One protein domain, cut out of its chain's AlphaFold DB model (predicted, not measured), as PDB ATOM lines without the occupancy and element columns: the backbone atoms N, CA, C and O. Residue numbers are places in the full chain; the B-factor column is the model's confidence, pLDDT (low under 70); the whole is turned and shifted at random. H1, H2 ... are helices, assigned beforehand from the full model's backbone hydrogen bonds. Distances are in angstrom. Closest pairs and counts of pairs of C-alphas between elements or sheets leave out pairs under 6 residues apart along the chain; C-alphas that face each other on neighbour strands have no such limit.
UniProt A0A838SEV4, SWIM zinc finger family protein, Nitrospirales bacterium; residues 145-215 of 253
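What this domain is: This is residues 145 to 215 of the 253 residues of the protein "SWIM zinc finger family protein" of Nitrospirales bacterium (UniProt A0A838SEV4). What shape do these atoms make? One long, single helix, H2, makes the length of a rod, with the short helix H1 beside its first part and the link of residues 156 to 172 folding back on itself to reach H2's beginning. Residues 194 to 215 of H2 stick out free of this thicker end. What is it built of? The printed part has 71 residues with two named helices, H1 then H2 along the chain, and no named strand; the class is all helix. How spread out is it? It is extended, with a radius of gyration of the C-alphas of 19.4 A and spans of 66 by 19 by 13 A.

How they stand to each other: How does H2, residues 173 to 215, stand to H1, residues 145 to 155? They are close but not clearly touching, with 2 pairs of C-alphas within 8 A; the closest C-alphas, of Phe 147 and Ala 175, are 6.2 A apart. Which way do they run? They run the same way at a shallow tilt of 13 degrees, with their centres 26.7 A apart. What do their backbones show? In H1 and H2 every O i to N i+4 pair is within hydrogen-bond range.

Where its parts are: Where is H2? Its 43 residues run from C-alpha 173 at (16.012, 48.164, 36.679) to C-alpha 215 at (21.722, -15.138, 31.643), 63.8 A. Where is H1? Its 11 residues begin with C-alpha 145 at (5.851, 47.294, 27.603) and measure 15.4 A from first to last C-alpha.

The domain as a whole: How large is it? The two C-alphas farthest apart, of Ser 170 and Lys 215, are 66.1 A apart; without residues 194 to 215 the body spans 32 by 18 by 13 A. Is anything missing or uncertain? The printed part has no cut, the link from H1 to H2 is long at 17 residues, and no printed residue is under 70 in pLDDT.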
ATOM      1  N   ILE A 145       6.156  47.534  29.025       88.00
ATOM      2  CA  ILE A 145       5.851  47.294  27.603       88.00
ATOM      3  C   ILE A 145       7.031  46.628  26.890       88.00
ATOM      4  O   ILE A 145       6.838  45.637  26.186       88.00
ATOM      5  N   LEU A 146       8.251  47.139  27.082       88.31
ATOM      6  CA  LEU A 146       9.449  46.565  26.463       88.31
ATOM      7  C   LEU A 146       9.717  45.135  26.943       88.31
ATOM      8  O   LEU A 146      10.078  44.273  26.144       88.31
ATOM      9  N   PHE A 147       9.517  44.874  28.235       91.69
ATOM     10  CA  PHE A 147       9.629  43.532  28.790       91.69
ATOM     11  C   PHE A 147       8.565  42.588  28.221       91.69
ATOM     12  O   PHE A 147       8.890  41.452  27.886       91.69
ATOM     13  N   ILE A 148       7.316  43.046  28.074       91.50
ATOM     14  CA  ILE A 148       6.221  42.252  27.498       91.50
ATOM     15  C   ILE A 148       6.505  41.903  26.029       91.50
ATOM     16  O   ILE A 148       6.343  40.748  25.638       91.50
ATOM     17  N   ASP A 149       6.969  42.856  25.218       91.06
ATOM     18  CA  ASP A 149       7.346  42.584  23.823       91.06
ATOM     19  C   ASP A 149       8.508  41.579  23.741       91.06
ATOM     20  O   ASP A 149       8.481  40.632  22.949       91.06
ATOM     21  N   TRP A 150       9.510  41.733  24.609       94.25
ATOM     22  CA  TRP A 150      10.630  40.798  24.673       94.25
ATOM     23  C   TRP A 150      10.195  39.395  25.124       94.25
ATOM     24  O   TRP A 150      10.536  38.411  24.463       94.25
ATOM     25  N   ILE A 151       9.414  39.269  26.204       94.00
ATOM     26  CA  ILE A 151       9.013  37.958  26.738       94.00
ATOM     27  C   ILE A 151       8.095  37.221  25.758       94.00
ATOM     28  O   ILE A 151       8.220  36.010  25.612       94.00
ATOM     29  N   GLN A 152       7.235  37.930  25.020       92.69
ATOM     30  CA  GLN A 152       6.411  37.330  23.966       92.69
ATOM     31  C   GLN A 152       7.264  36.680  22.870       92.69
ATOM     32  O   GLN A 152       6.926  35.597  22.393       92.69
ATOM     33  N   LYS A 153       8.401  37.292  22.516       90.50
ATOM     34  CA  LYS A 153       9.375  36.709  21.580       90.50
ATOM     35  C   LYS A 153      10.141  35.544  22.212       90.50
ATOM     36  O   LYS A 153      10.392  34.546  21.544       90.50
ATOM     37  N   ALA A 154      10.494  35.651  23.492       91.69
ATOM     38  CA  ALA A 154      11.282  34.643  24.196       91.69
ATOM     39  C   ALA A 154      10.496  33.354  24.494       91.69
ATOM     40  O   ALA A 154      11.056  32.264  24.393       91.69
ATOM     41  N   VAL A 155       9.203  33.446  24.823       91.19
ATOM     42  CA  VAL A 155       8.377  32.305  25.274       91.19
ATOM     43  C   VAL A 155       8.337  31.153  24.269       91.19
ATOM     44  O   VAL A 155       8.309  29.994  24.679       91.19
ATOM     45  N   GLY A 156       8.388  31.436  22.965       85.50
ATOM     46  CA  GLY A 156       8.419  30.389  21.936       85.50
ATOM     47  C   GLY A 156       9.692  29.530  21.949       85.50
ATOM     48  O   GLY A 156       9.646  28.375  21.505       85.50
ATOM     49  N   LEU A 157      10.788  30.089  22.473       88.62
ATOM     50  CA  LEU A 157      12.143  29.531  22.475       88.62
ATOM     51  C   LEU A 157      12.535  28.914  23.825       88.62
ATOM     52  O   LEU A 157      13.470  28.112  23.884       88.62
ATOM     53  N   LEU A 158      11.811  29.255  24.898       90.88
ATOM     54  CA  LEU A 158      12.060  28.720  26.236       90.88
ATOM     55  C   LEU A 158      12.015  27.186  26.238       90.88
ATOM     56  O   LEU A 158      11.084  26.570  25.718       90.88
ATOM     57  N   GLY A 159      13.040  26.576  26.833       84.19
ATOM     58  CA  GLY A 159      13.220  25.129  26.929       84.19
ATOM     59  C   GLY A 159      13.602  24.440  25.617       84.19
ATOM     60  O   GLY A 159      13.711  23.218  25.603       84.19
ATOM     61  N   LYS A 160      13.800  25.186  24.521       86.94
ATOM     62  CA  LYS A 160      14.162  24.631  23.204       86.94
ATOM     63  C   LYS A 160      15.517  25.117  22.720       86.94
ATOM     64  O   LYS A 160      16.307  24.322  22.219       86.94
ATOM     65  N   GLU A 161      15.778  26.412  22.859       83.81
ATOM     66  CA  GLU A 161      17.002  27.043  22.370       83.81
ATOM     67  C   GLU A 161      17.851  27.577  23.521       83.81
ATOM     68  O   GLU A 161      17.339  28.123  24.499       83.81
ATOM     69  N   ALA A 162      19.174  27.449  23.380       76.12
ATOM     70  CA  ALA A 162      20.139  27.927  24.368       76.12
ATOM     71  C   ALA A 162      20.183  29.458  24.470       76.12
ATOM     72  O   ALA A 162      20.511  30.001  25.525       76.12
ATOM     73  N   THR A 163      19.842  30.155  23.387       84.06
ATOM     74  CA  THR A 163      19.936  31.611  23.279       84.06
ATOM     75  C   THR A 163      18.554  32.227  23.135       84.06
ATOM     76  O   THR A 163      17.826  31.914  22.199       84.06
ATOM     77  N   LEU A 164      18.205  33.127  24.054       89.12
ATOM     78  CA  LEU A 164      16.980  33.920  23.981       89.12
ATOM     79  C   LEU A 164      17.170  35.159  23.087       89.12
ATOM     80  O   LEU A 164      18.305  35.520  22.764       89.12
ATOM     81  N   PRO A 165      16.074  35.823  22.671       88.62
ATOM     82  CA  PRO A 165      16.153  37.017  21.842       88.62
ATOM     83  C   PRO A 165      16.973  38.118  22.527       88.62
ATOM     84  O   PRO A 165      16.909  38.254  23.754       88.62
ATOM     85  N   PRO A 166      17.698  38.946  21.754       88.12
ATOM     86  CA  PRO A 166      18.535  39.996  22.312       88.12
ATOM     87  C   PRO A 166      17.706  40.973  23.148       88.12
ATOM     88  O   PRO A 166      16.637  41.435  22.741       88.12
ATOM     89  N   VAL A 167      18.224  41.286  24.331       88.50
ATOM     90  CA  VAL A 167      17.563  42.154  25.305       88.50
ATOM     91  C   VAL A 167      17.690  43.612  24.856       88.50
ATOM     92  O   VAL A 167      18.808  44.060  24.581       88.50
ATOM     93  N   PRO A 168      16.594  44.391  24.813       85.69
ATOM     94  CA  PRO A 168      16.669  45.810  24.487       85.69
ATOM     95  C   PRO A 168      17.616  46.563  25.434       85.69
ATOM     96  O   PRO A 168      17.502  46.474  26.657       85.69
ATOM     97  N   GLY A 169      18.550  47.343  24.877       79.81
ATOM     98  CA  GLY A 169      19.517  48.127  25.660       79.81
ATOM     99  C   GLY A 169      18.865  49.171  26.575       79.81
ATOM    100  O   GLY A 169      19.412  49.494  27.623       79.81
ATOM    101  N   SER A 170      17.667  49.637  26.213       81.44
ATOM    102  CA  SER A 170      16.859  50.591  26.977       81.44
ATOM    103  C   SER A 170      16.099  49.979  28.157       81.44
ATOM    104  O   SER A 170      15.481  50.717  28.918       81.44
ATOM    105  N   LEU A 171      16.108  48.649  28.307       83.50
ATOM    106  CA  LEU A 171      15.468  47.973  29.431       83.50
ATOM    107  C   LEU A 171      16.351  48.117  30.676       83.50
ATOM    108  O   LEU A 171      17.502  47.679  30.650       83.50
ATOM    109  N   GLY A 172      15.844  48.724  31.744       82.00
ATOM    110  CA  GLY A 172      16.572  48.961  32.991       82.00
ATOM    111  C   GLY A 172      15.968  48.237  34.194       82.00
ATOM    112  O   GLY A 172      15.033  47.441  34.064       82.00
ATOM    113  N   GLY A 173      16.560  48.498  35.363       85.31
ATOM    114  CA  GLY A 173      16.012  48.164  36.679       85.31
ATOM    115  C   GLY A 173      15.480  46.735  36.826       85.31
ATOM    116  O   GLY A 173      16.096  45.761  36.387       85.31
ATOM    117  N   VAL A 174      14.298  46.627  37.435       85.62
ATOM    118  CA  VAL A 174      13.638  45.357  37.775       85.62
ATOM    119  C   VAL A 174      13.341  44.515  36.528       85.62
ATOM    120  O   VAL A 174      13.491  43.295  36.554       85.62
ATOM    121  N   ALA A 175      12.963  45.135  35.407       86.75
ATOM    122  CA  ALA A 175      12.667  44.409  34.171       86.75
ATOM    123  C   ALA A 175      13.906  43.687  33.614       86.75
ATOM    124  O   ALA A 175      13.816  42.528  33.207       86.75
ATOM    125  N   ARG A 176      15.080  44.332  33.655       89.25
ATOM    126  CA  ARG A 176      16.351  43.703  33.258       89.25
ATOM    127  C   ARG A 176      16.758  42.574  34.207       89.25
ATOM    128  O   ARG A 176      17.265  41.551  33.750       89.25
ATOM    129  N   GLU A 177      16.514  42.719  35.506       89.69
ATOM    130  CA  GLU A 177      16.756  41.634  36.467       89.69
ATOM    131  C   GLU A 177      15.902  40.397  36.152       89.69
ATOM    132  O   GLU A 177      16.419  39.276  36.155       89.69
ATOM    133  N   TRP A 178      14.623  40.593  35.813       91.69
ATOM    134  CA  TRP A 178      13.727  39.507  35.403       91.69
ATOM    135  C   TRP A 178      14.161  38.826  34.113       91.69
ATOM    136  O   TRP A 178      14.076  37.603  34.032       91.69
ATOM    137  N   VAL A 179      14.679  39.573  33.137       92.94
ATOM    138  CA  VAL A 179      15.283  38.979  31.936       92.94
ATOM    139  C   VAL A 179      16.405  38.012  32.317       92.94
ATOM    140  O   VAL A 179      16.378  36.855  31.904       92.94
ATOM    141  N   GLY A 180      17.319  38.431  33.197       91.56
ATOM    142  CA  GLY A 180      18.392  37.556  33.676       91.56
ATOM    143  C   GLY A 180      17.885  36.344  34.472       91.56
ATOM    144  O   GLY A 180      18.492  35.275  34.431       91.56
ATOM    145  N   VAL A 181      16.768  36.470  35.201       93.81
ATOM    146  CA  VAL A 181      16.105  35.320  35.851       93.81
ATOM    147  C   VAL A 181      15.571  34.342  34.805       93.81
ATOM    148  O   VAL A 181      15.789  33.140  34.945       93.81
ATOM    149  N   VAL A 182      14.896  34.839  33.767       93.75
ATOM    150  CA  VAL A 182      14.337  34.014  32.687       93.75
ATOM    151  C   VAL A 182      15.445  33.295  31.917       93.75
ATOM    152  O   VAL A 182      15.326  32.096  31.682       93.75
ATOM    153  N   GLU A 183      16.548  33.975  31.601       93.31
ATOM    154  CA  GLU A 183      17.723  33.360  30.971       93.31
ATOM    155  C   GLU A 183      18.299  32.230  31.829       93.31
ATOM    156  O   GLU A 183      18.479  31.117  31.338       93.31
ATOM    157  N   ARG A 184      18.508  32.467  33.133       93.88
ATOM    158  CA  ARG A 184      18.999  31.424  34.050       93.88
ATOM    159  C   ARG A 184      18.054  30.231  34.137       93.88
ATOM    160  O   ARG A 184      18.522  29.096  34.133       93.88
ATOM    161  N   LEU A 185      16.745  30.473  34.216       93.75
ATOM    162  CA  LEU A 185      15.747  29.401  34.235       93.75
ATOM    163  C   LEU A 185      15.748  28.611  32.922       93.75
ATOM    164  O   LEU A 185      15.644  27.389  32.959       93.75
ATOM    165  N   ASN A 186      15.911  29.281  31.778       94.31
ATOM    166  CA  ASN A 186      16.028  28.621  30.482       94.31
ATOM    167  C   ASN A 186      17.271  27.721  30.423       94.31
ATOM    168  O   ASN A 186      17.160  26.550  30.068       94.31
ATOM    169  N   SER A 187      18.435  28.231  30.842       93.56
ATOM    170  CA  SER A 187      19.669  27.438  30.913       93.56
ATOM    171  C   SER A 187      19.526  26.233  31.843       93.56
ATOM    172  O   SER A 187      19.906  25.128  31.471       93.56
ATOM    173  N   GLN A 188      18.922  26.417  33.020       92.94
ATOM    174  CA  GLN A 188      18.657  25.320  33.958       92.94
ATOM    175  C   GLN A 188      17.684  24.284  33.389       92.94
ATOM    176  O   GLN A 188      17.860  23.093  33.623       92.94
ATOM    177  N   CYS A 189      16.668  24.719  32.642       93.88
ATOM    178  CA  CYS A 189      15.719  23.817  31.999       93.88
ATOM    179  C   CYS A 189      16.404  22.943  30.938       93.88
ATOM    180  O   CYS A 189      16.143  21.745  30.875       93.88
ATOM    181  N   LEU A 190      17.283  23.532  30.124       94.19
ATOM    182  CA  LEU A 190      18.023  22.805  29.089       94.19
ATOM    183  C   LEU A 190      19.037  21.826  29.685       94.19
ATOM    184  O   LEU A 190      19.124  20.692  29.220       94.19
ATOM    185  N   GLU A 191      19.763  22.243  30.725       94.44
ATOM    186  CA  GLU A 191      20.693  21.357  31.431       94.44
ATOM    187  C   GLU A 191      19.941  20.196  32.090       94.44
ATOM    188  O   GLU A 191      20.307  19.042  31.909       94.44
ATOM    189  N   GLY A 192      18.816  20.477  32.754       93.75
ATOM    190  CA  GLY A 192      17.995  19.436  33.370       93.75
ATOM    191  C   GLY A 192      17.442  18.425  32.361       93.75
ATOM    192  O   GLY A 192      17.360  17.234  32.660       93.75
ATOM    193  N   GLU A 193      17.088  18.863  31.150       94.69
ATOM    194  CA  GLU A 193      16.647  17.960  30.084       94.69
ATOM    195  C   GLU A 193      17.797  17.091  29.554       94.69
ATOM    196  O   GLU A 193      17.619  15.891  29.332       94.69
ATOM    197  N   LYS A 194      18.994  17.667  29.414       95.62
ATOM    198  CA  LYS A 194      20.210  16.928  29.059       95.62
ATOM    199  C   LYS A 194      20.545  15.873  30.122       95.62
ATOM    200  O   LYS A 194      20.698  14.702  29.775       95.62
ATOM    201  N   ASP A 195      20.562  16.262  31.395       95.75
ATOM    202  CA  ASP A 195      20.804  15.366  32.530       95.75
ATOM    203  C   ASP A 195      19.793  14.215  32.560       95.75
ATOM    204  O   ASP A 195      20.153  13.054  32.763       95.75
ATOM    205  N   ARG A 196      18.514  14.514  32.298       96.06
ATOM    206  CA  ARG A 196      17.451  13.506  32.217       96.06
ATOM    207  C   ARG A 196      17.707  12.500  31.096       96.06
ATOM    208  O   ARG A 196      17.525  11.299  31.302       96.06
ATOM    209  N   ILE A 197      18.110  12.969  29.914       97.06
ATOM    210  CA  ILE A 197      18.437  12.105  28.770       97.06
ATOM    211  C   ILE A 197      19.638  11.207  29.098       97.06
ATOM    212  O   ILE A 197      19.600  10.006  28.815       97.06
ATOM    213  N   ASP A 198      20.679  11.757  29.718       97.75
ATOM    214  CA  ASP A 198      21.875  10.994  30.078       97.75
ATOM    215  C   ASP A 198      21.584   9.964  31.187       97.75
ATOM    216  O   ASP A 198      22.022   8.813  31.089       97.75
ATOM    217  N   ALA A 199      20.758  10.314  32.177       96.88
ATOM    218  CA  ALA A 199      20.296   9.384  33.206       96.88
ATOM    219  C   ALA A 199      19.478   8.222  32.618       96.88
ATOM    220  O   ALA A 199      19.707   7.065  32.973       96.88
ATOM    221  N   LEU A 200      18.568   8.500  31.674       97.94
ATOM    222  CA  LEU A 200      17.803   7.454  30.983       97.94
ATOM    223  C   LEU A 200      18.709   6.504  30.194       97.94
ATOM    224  O   LEU A 200      18.507   5.291  30.236       97.94
ATOM    225  N   ARG A 201      19.736   7.032  29.518       98.31
ATOM    226  CA  ARG A 201      20.726   6.205  28.813       98.31
ATOM    227  C   ARG A 201      21.500   5.310  29.784       98.31
ATOM    228  O   ARG A 201      21.726   4.137  29.490       98.31
ATOM    229  N   SER A 202      21.899   5.847  30.937       98.19
ATOM    230  CA  SER A 202      22.591   5.072  31.970       98.19
ATOM    231  C   SER A 202      21.709   3.954  32.529       98.19
ATOM    232  O   SER A 202      22.193   2.834  32.686       98.19
ATOM    233  N   LEU A 203      20.423   4.230  32.761       97.88
ATOM    234  CA  LEU A 203      19.462   3.243  33.252       97.88
ATOM    235  C   LEU A 203      19.265   2.102  32.248       97.88
ATOM    236  O   LEU A 203      19.407   0.945  32.627       97.88
ATOM    237  N   GLN A 204      19.080   2.413  30.962       98.38
ATOM    238  CA  GLN A 204      18.997   1.396  29.901       98.38
ATOM    239  C   GLN A 204      20.262   0.531  29.812       98.38
ATOM    240  O   GLN A 204      20.192  -0.680  29.606       98.38
ATOM    241  N   SER A 205      21.441   1.135  29.986       98.25
ATOM    242  CA  SER A 205      22.697   0.381  30.016       98.25
ATOM    243  C   SER A 205      22.793  -0.539  31.237       98.25
ATOM    244  O   SER A 205      23.338  -1.639  31.121       98.25
ATOM    245  N   ALA A 206      22.310  -0.098  32.400       97.88
ATOM    246  CA  ALA A 206      22.298  -0.900  33.619       97.88
ATOM    247  C   ALA A 206      21.301  -2.065  33.514       97.88
ATOM    248  O   ALA A 206      21.644  -3.185  33.885       97.88
ATOM    249  N   GLU A 207      20.117  -1.831  32.942       98.25
ATOM    250  CA  GLU A 207      19.134  -2.878  32.629       98.25
ATOM    251  C   GLU A 207      19.749  -3.956  31.727       98.25
ATOM    252  O   GLU A 207      19.721  -5.136  32.070       98.25
ATOM    253  N   GLY A 208      20.423  -3.558  30.642       98.12
ATOM    254  CA  GLY A 208      21.111  -4.510  29.766       98.12
ATOM    255  C   GLY A 208      22.222  -5.304  30.468       98.12
ATOM    256  O   GLY A 208      22.434  -6.480  30.169       98.12
ATOM    257  N   MET A 209      22.925  -4.698  31.431       98.44
ATOM    258  CA  MET A 209      23.923  -5.403  32.242       98.44
ATOM    259  C   MET A 209      23.273  -6.441  33.165       98.44
ATOM    260  O   MET A 209      23.785  -7.556  33.272       98.44
ATOM    261  N   ILE A 210      22.147  -6.099  33.796       98.38
ATOM    262  CA  ILE A 210      21.381  -7.024  34.643       98.38
ATOM    263  C   ILE A 210      20.883  -8.212  33.817       98.38
ATOM    264  O   ILE A 210      21.039  -9.354  34.251       98.38
ATOM    265  N   ASP A 211      20.355  -7.972  32.617       98.38
ATOM    266  CA  ASP A 211      19.901  -9.039  31.720       98.38
ATOM    267  C   ASP A 211      21.039  -9.998  31.349       98.38
ATOM    268  O   ASP A 211      20.859 -11.219  31.338       98.38
ATOM    269  N   ASN A 212      22.229  -9.460  31.069       98.50
ATOM    270  CA  ASN A 212      23.402 -10.271  30.750       98.50
ATOM    271  C   ASN A 212      23.860 -11.105  31.952       98.50
ATOM    272  O   ASN A 212      24.010 -12.319  31.823       98.50
ATOM    273  N   LEU A 213      24.007 -10.486  33.128       98.44
ATOM    274  CA  LEU A 213      24.394 -11.191  34.355       98.44
ATOM    275  C   LEU A 213      23.372 -12.262  34.748       98.44
ATOM    276  O   LEU A 213      23.746 -13.329  35.231       98.44
ATOM    277  N   THR A 214      22.086 -12.007  34.511       98.38
ATOM    278  CA  THR A 214      21.020 -12.982  34.764       98.38
ATOM    279  C   THR A 214      21.189 -14.214  33.875       98.38
ATOM    280  O   THR A 214      21.169 -15.335  34.381       98.38
ATOM    281  N   LYS A 215      21.454 -14.028  32.576       98.38
ATOM    282  CA  LYS A 215      21.722 -15.138  31.643       98.38
ATOM    283  C   LYS A 215      22.986 -15.916  32.009       98.38
ATOM    284  O   LYS A 215      22.989 -17.144  31.945       98.38
TER     285      LYS A 215